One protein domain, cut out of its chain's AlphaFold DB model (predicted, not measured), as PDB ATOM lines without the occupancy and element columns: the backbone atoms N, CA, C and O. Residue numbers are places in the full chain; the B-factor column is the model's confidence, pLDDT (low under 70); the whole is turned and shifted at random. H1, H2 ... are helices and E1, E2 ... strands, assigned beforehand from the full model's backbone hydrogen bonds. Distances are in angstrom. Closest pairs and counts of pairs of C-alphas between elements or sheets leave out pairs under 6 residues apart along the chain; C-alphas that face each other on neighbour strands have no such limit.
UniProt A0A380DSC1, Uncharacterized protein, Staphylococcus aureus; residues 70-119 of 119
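This is residues 70 to 119 of the 119 residues of an uncharacterized protein of Staphylococcus aureus (UniProt A0A380DSC1). A hairpin of two short strands, E1 and E2, and one helix, H1, follow each other lengthwise in an elongated shape, and the last stretch, with no named element, folds back past the helix toward the hairpin. The hairpin's tip, within residues 78 to 83, sticks out at one end, and residues 101 to 106 stick out at the other. The printed part has 50 residues, with E1, E2 and H1 in that order; the sheet E1 - E2 is antiparallel, and the class is mixed, helices and strands, with under half of the residues in named elements. The whole is only just loose, close to extended, with a radius of gyration of the C-alphas of 14.2 A; it spans 45 by 23 by 18 A, only just elongated.

Look first at E1, residues 75 to 79, and E2, residues 82 to 86, an antiparallel hairpin at 170 degrees. N 75 and O 86 are 2.8 A apart and N 84 and O 77 2.8 A, both within hydrogen-bond range. After Ser 87 comes H1, residues 88 to 99, in which every O i to N i+4 pair is within hydrogen-bond range. The closest C-alphas of E1 and H1, those of Leu 75 and Arg 88, are 7.4 A apart.

Find C-alpha 75 at (209.285, 185.546, 236.580); from there E1 runs 13.3 A to C-alpha 79. E2 runs 13.5 A from C-alpha 82 to C-alpha 86. H1 runs 16.5 A from C-alpha 88 to C-alpha 99 at (227.573, 192.013, 247.556).

The C-alphas of Asp 80 and Gln 104, the two farthest apart, are 45.4 A apart. The printed part has no cut, and both links, E1 to E2 and E2 to H1, are tight. Residues 100 to 119 have no named element. Mean pLDDT of the printed part is 78.7; residues 70 to 74 and 117 to 119 are under 70.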
ATOM      1  N   HIS A  70     215.344 171.878 232.231       55.03
ATOM      2  CA  HIS A  70     215.073 172.603 233.464       55.03
ATOM      3  C   HIS A  70     215.681 174.008 233.344       55.03
ATOM      4  O   HIS A  70     216.697 174.328 233.966       55.03
ATOM      5  N   ARG A  71     215.095 174.872 232.504       55.34
ATOM      6  CA  ARG A  71     215.350 176.308 232.581       55.34
ATOM      7  C   ARG A  71     214.909 176.715 233.977       55.34
ATOM      8  O   ARG A  71     213.749 176.531 234.339       55.34
ATOM      9  N   LYS A  72     215.854 177.219 234.776       56.94
ATOM     10  CA  LYS A  72     215.539 177.775 236.092       56.94
ATOM     11  C   LYS A  72     214.370 178.759 235.912       56.94
ATOM     12  O   LYS A  72     214.473 179.616 235.032       56.94
ATOM     13  N   PRO A  73     213.283 178.626 236.690       62.12
ATOM     14  CA  PRO A  73     212.084 179.426 236.488       62.12
ATOM     15  C   PRO A  73     212.433 180.913 236.598       62.12
ATOM     16  O   PRO A  73     213.075 181.337 237.562       62.12
ATOM     17  N   GLY A  74     212.075 181.679 235.569       67.75
ATOM     18  CA  GLY A  74     212.058 183.139 235.609       67.75
ATOM     19  C   GLY A  74     210.672 183.630 236.016       67.75
ATOM     20  O   GLY A  74     209.703 182.875 235.950       67.75
ATOM     21  N   LEU A  75     210.575 184.885 236.438       74.75
ATOM     22  CA  LEU A  75     209.285 185.546 236.580       74.75
ATOM     23  C   LEU A  75     208.795 185.922 235.181       74.75
ATOM     24  O   LEU A  75     209.558 186.497 234.404       74.75
ATOM     25  N   TYR A  76     207.552 185.589 234.865       77.31
ATOM     26  CA  TYR A  76     206.950 185.894 233.574       77.31
ATOM     27  C   TYR A  76     205.561 186.472 233.792       77.31
ATOM     28  O   TYR A  76     204.760 185.880 234.524       77.31
ATOM     29  N   LYS A  77     205.292 187.628 233.192       77.69
ATOM     30  CA  LYS A  77     203.988 188.273 233.253       77.69
ATOM     31  C   LYS A  77     203.664 188.910 231.909       77.69
ATOM     32  O   LYS A  77     204.387 189.803 231.474       77.69
ATOM     33  N   ASP A  78     202.583 188.439 231.302       76.56
ATOM     34  CA  ASP A  78     201.991 189.036 230.110       76.56
ATOM     35  C   ASP A  78     201.062 190.189 230.496       76.56
ATOM     36  O   ASP A  78     200.345 190.124 231.503       76.56
ATOM     37  N   PHE A  79     201.093 191.233 229.682       79.81
ATOM     38  CA  PHE A  79     200.226 192.400 229.683       79.81
ATOM     39  C   PHE A  79     199.668 192.586 228.261       79.81
ATOM     40  O   PHE A  79     200.210 192.035 227.302       79.81
ATOM     41  N   ASP A  80     198.592 193.359 228.108       78.12
ATOM     42  CA  ASP A  80     197.953 193.571 226.797       78.12
ATOM     43  C   ASP A  80     198.856 194.340 225.807       78.12
ATOM     44  O   ASP A  80     198.675 194.250 224.595       78.12
ATOM     45  N   ASP A  81     199.857 195.063 226.314       85.69
ATOM     46  CA  ASP A  81     200.834 195.864 225.571       85.69
ATOM     47  C   ASP A  81     202.235 195.223 225.487       85.69
ATOM     48  O   ASP A  81     203.143 195.788 224.871       85.69
ATOM     49  N   GLY A  82     202.440 194.036 226.070       77.62
ATOM     50  CA  GLY A  82     203.731 193.349 226.028       77.62
ATOM     51  C   GLY A  82     203.948 192.328 227.142       77.62
ATOM     52  O   GLY A  82     203.048 191.979 227.893       77.62
ATOM     53  N   HIS A  83     205.176 191.826 227.272       82.06
ATOM     54  CA  HIS A  83     205.528 190.843 228.299       82.06
ATOM     55  C   HIS A  83     206.746 191.291 229.104       82.06
ATOM     56  O   HIS A  83     207.727 191.806 228.567       82.06
ATOM     57  N   VAL A  84     206.708 191.046 230.410       80.19
ATOM     58  CA  VAL A  84     207.843 191.253 231.311       80.19
ATOM     59  C   VAL A  84     208.413 189.895 231.694       80.19
ATOM     60  O   VAL A  84     207.755 189.081 232.347       80.19
ATOM     61  N   TYR A  85     209.672 189.666 231.317       82.50
ATOM     62  CA  TYR A  85     210.435 188.488 231.712       82.50
ATOM     63  C   TYR A  85     211.624 188.874 232.593       82.50
ATOM     64  O   TYR A  85     212.525 189.596 232.169       82.50
ATOM     65  N   VAL A  86     211.666 188.332 233.811       80.25
ATOM     66  CA  VAL A  86     212.791 188.494 234.739       80.25
ATOM     67  C   VAL A  86     213.454 187.143 234.967       80.25
ATOM     68  O   VAL A  86     212.909 186.246 235.612       80.25
ATOM     69  N   SER A  87     214.678 186.990 234.463       81.50
ATOM     70  CA  SER A  87     215.459 185.777 234.693       81.50
ATOM     71  C   SER A  87     215.982 185.723 236.128       81.50
ATOM     72  O   SER A  87     216.689 186.628 236.573       81.50
ATOM     73  N   ARG A  88     215.759 184.601 236.823       82.75
ATOM     74  CA  ARG A  88     216.374 184.319 238.133       82.75
ATOM     75  C   ARG A  88     217.894 184.487 238.117       82.75
ATOM     76  O   ARG A  88     218.462 185.010 239.067       82.75
ATOM     77  N   LYS A  89     218.544 184.084 237.019       83.19
ATOM     78  CA  LYS A  89     220.000 184.192 236.863       83.19
ATOM     79  C   LYS A  89     220.468 185.648 236.830       83.19
ATOM     80  O   LYS A  89     221.544 185.933 237.340       83.19
ATOM     81  N   ALA A  90     219.682 186.545 236.232       83.69
ATOM     82  CA  ALA A  90     220.006 187.967 236.206       83.69
ATOM     83  C   ALA A  90     219.944 188.557 237.620       83.69
ATOM     84  O   ALA A  90     220.902 189.185 238.051       83.69
ATOM     85  N   VAL A  91     218.884 188.246 238.373       86.44
ATOM     86  CA  VAL A  91     218.723 188.693 239.769       86.44
ATOM     87  C   VAL A  91     219.848 188.168 240.663       86.44
ATOM     88  O   VAL A  91     220.486 188.952 241.360       86.44
ATOM     89  N   GLU A  92     220.132 186.859 240.615       88.50
ATOM     90  CA  GLU A  92     221.212 186.244 241.404       88.50
ATOM     91  C   GLU A  92     222.571 186.875 241.074       88.50
ATOM     92  O   GLU A  92     223.335 187.185 241.985       88.50
ATOM     93  N   LYS A  93     222.852 187.125 239.788       88.31
ATOM     94  CA  LYS A  93     224.110 187.738 239.352       88.31
ATOM     95  C   LYS A  93     224.236 189.191 239.810       88.31
ATOM     96  O   LYS A  93     225.251 189.543 240.390       88.31
ATOM     97  N   THR A  94     223.220 190.023 239.592       89.44
ATOM     98  CA  THR A  94     223.261 191.438 239.993       89.44
ATOM     99  C   THR A  94     223.413 191.587 241.506       89.44
ATOM    100  O   THR A  94     224.195 192.418 241.968       89.44
ATOM    101  N   ALA A  95     222.715 190.764 242.289       88.25
ATOM    102  CA  ALA A  95     222.851 190.765 243.740       88.25
ATOM    103  C   ALA A  95     224.234 190.255 244.186       88.25
ATOM    104  O   ALA A  95     224.848 190.870 245.054       88.25
ATOM    105  N   PHE A  96     224.768 189.204 243.556       90.19
ATOM    106  CA  PHE A  96     226.131 188.732 243.815       90.19
ATOM    107  C   PHE A  96     227.177 189.813 243.512       90.19
ATOM    108  O   PHE A  96     227.983 190.127 244.380       90.19
ATOM    109  N   ASP A  97     227.117 190.433 242.329       89.69
ATOM    110  CA  ASP A  97     228.051 191.483 241.895       89.69
ATOM    111  C   ASP A  97     227.973 192.728 242.797       89.69
ATOM    112  O   ASP A  97     228.942 193.474 242.922       89.69
ATOM    113  N   THR A  98     226.825 192.962 243.437       88.81
ATOM    114  CA  THR A  98     226.653 194.046 244.413       88.81
ATOM    115  C   THR A  98     227.270 193.686 245.762       88.81
ATOM    116  O   THR A  98     227.980 194.498 246.343       88.81
ATOM    117  N   VAL A  99     227.041 192.466 246.260       87.06
ATOM    118  CA  VAL A  99     227.573 192.013 247.556       87.06
ATOM    119  C   VAL A  99     229.089 191.794 247.500       87.06
ATOM    120  O   VAL A  99     229.789 192.093 248.461       87.06
ATOM    121  N   ALA A 100     229.618 191.339 246.363       86.50
ATOM    122  CA  ALA A 100     231.050 191.126 246.160       86.50
ATOM    123  C   ALA A 100     231.885 192.422 246.192       86.50
ATOM    124  O   ALA A 100     233.105 192.348 246.284       86.50
ATOM    125  N   LYS A 101     231.252 193.603 246.119       87.00
ATOM    126  CA  LYS A 101     231.933 194.904 246.239       87.00
ATOM    127  C   LYS A 101     232.261 195.294 247.681       87.00
ATOM    128  O   LYS A 101     232.958 196.281 247.880       87.00
ATOM    129  N   TYR A 102     231.743 194.571 248.674       87.88
ATOM    130  CA  TYR A 102     232.036 194.841 250.076       87.88
ATOM    131  C   TYR A 102     233.252 194.028 250.525       87.88
ATOM    132  O   TYR A 102     233.202 192.799 250.543       87.88
ATOM    133  N   ASP A 103     234.303 194.711 250.983       80.31
ATOM    134  CA  ASP A 103     235.570 194.098 251.428       80.31
ATOM    135  C   ASP A 103     235.404 193.071 252.564       80.31
ATOM    136  O   ASP A 103     236.245 192.199 252.781       80.31
ATOM    137  N   GLN A 104     234.290 193.152 253.291       86.31
ATOM    138  CA  GLN A 104     233.956 192.269 254.406       86.31
ATOM    139  C   GLN A 104     233.429 190.893 253.958       86.31
ATOM    140  O   GLN A 104     233.354 189.974 254.776       86.31
ATOM    141  N   VAL A 105     233.073 190.710 252.679       77.25
ATOM    142  CA  VAL A 105     232.409 189.493 252.188       77.25
ATOM    143  C   VAL A 105     233.324 188.712 251.245       77.25
ATOM    144  O   VAL A 105     233.487 189.047 250.078       77.25
ATOM    145  N   ARG A 106     233.902 187.612 251.743       75.81
ATOM    146  CA  ARG A 106     234.897 186.819 250.993       75.81
ATOM    147  C   ARG A 106     234.304 185.844 249.969       75.81
ATOM    148  O   ARG A 106     234.913 185.624 248.929       75.81
ATOM    149  N   GLN A 107     233.159 185.221 250.266       80.44
ATOM    150  CA  GLN A 107     232.510 184.223 249.394       80.44
ATOM    151  C   GLN A 107     230.976 184.296 249.516       80.44
ATOM    152  O   GLN A 107     230.363 183.453 250.176       80.44
ATOM    153  N   PRO A 108     230.328 185.317 248.928       81.31
ATOM    154  CA  PRO A 108     228.879 185.437 249.005       81.31
ATOM    155  C   PRO A 108     228.191 184.322 248.211       81.31
ATOM    156  O   PRO A 108     228.554 184.042 247.074       81.31
ATOM    157  N   ASN A 109     227.154 183.708 248.780       84.25
ATOM    158  CA  ASN A 109     226.262 182.812 248.046       84.25
ATOM    159  C   ASN A 109     224.878 183.456 247.950       84.25
ATOM    160  O   ASN A 109     224.235 183.701 248.970       84.25
ATOM    161  N   VAL A 110     224.420 183.729 246.727       83.38
ATOM    162  CA  VAL A 110     223.137 184.391 246.476       83.38
ATOM    163  C   VAL A 110     222.179 183.417 245.804       83.38
ATOM    164  O   VAL A 110     222.422 182.939 244.698       83.38
ATOM    165  N   VAL A 111     221.056 183.154 246.471       84.81
ATOM    166  CA  VAL A 111     219.998 182.264 245.985       84.81
ATOM    167  C   VAL A 111     218.678 183.027 245.985       84.81
ATOM    168  O   VAL A 111     218.148 183.355 247.042       84.81
ATOM    169  N   ALA A 112     218.114 183.276 244.803       81.19
ATOM    170  CA  ALA A 112     216.830 183.963 244.671       81.19
ATOM    171  C   ALA A 112     215.696 182.952 244.467       81.19
ATOM    172  O   ALA A 112     215.748 182.131 243.555       81.19
ATOM    173  N   LYS A 113     214.635 183.006 245.276       80.62
ATOM    174  CA  LYS A 113     213.413 182.221 245.036       80.62
ATOM    175  C   LYS A 113     212.380 183.123 244.365       80.62
ATOM    176  O   LYS A 113     211.887 184.056 244.985       80.62
ATOM    177  N   LEU A 114     212.088 182.861 243.091       76.81
ATOM    178  CA  LEU A 114     211.045 183.569 242.349       76.81
ATOM    179  C   LEU A 114     209.753 182.754 242.396       76.81
ATOM    180  O   LEU A 114     209.760 181.571 242.059       76.81
ATOM    181  N   TYR A 115     208.659 183.400 242.786       76.38
ATOM    182  CA  TYR A 115     207.325 182.810 242.818       76.38
ATOM    183  C   TYR A 115     206.439 183.583 241.851       76.38
ATOM    184  O   TYR A 115     206.259 184.788 242.018       76.38
ATOM    185  N   ASN A 116     205.885 182.906 240.845       70.38
ATOM    186  CA  ASN A 116     204.842 183.512 240.029       70.38
ATOM    187  C   ASN A 116     203.507 183.288 240.740       70.38
ATOM    188  O   ASN A 116     203.112 182.142 240.968       70.38
ATOM    189  N   LYS A 117     202.836 184.365 241.150       66.06
ATOM    190  CA  LYS A 117     201.506 184.254 241.751       66.06
ATOM    191  C   LYS A 117     200.552 183.885 240.615       66.06
ATOM    192  O   LYS A 117     200.399 184.677 239.687       66.06
ATOM    193  N   LYS A 118     199.964 182.684 240.647       59.00
ATOM    194  CA  LYS A 118     198.860 182.357 239.734       59.00
ATOM    195  C   LYS A 118     197.749 183.376 240.004       59.00
ATOM    196  O   LYS A 118     197.389 183.567 241.167       59.00
ATOM    197  N   LYS A 119     197.337 184.094 238.961       53.28
ATOM    198  CA  LYS A 119     196.092 184.862 238.990       53.28
ATOM    199  C   LYS A 119     194.929 183.883 239.063       53.28
ATOM    200  O   LYS A 119     195.060 182.804 238.441       53.28
TER     201      LYS A 119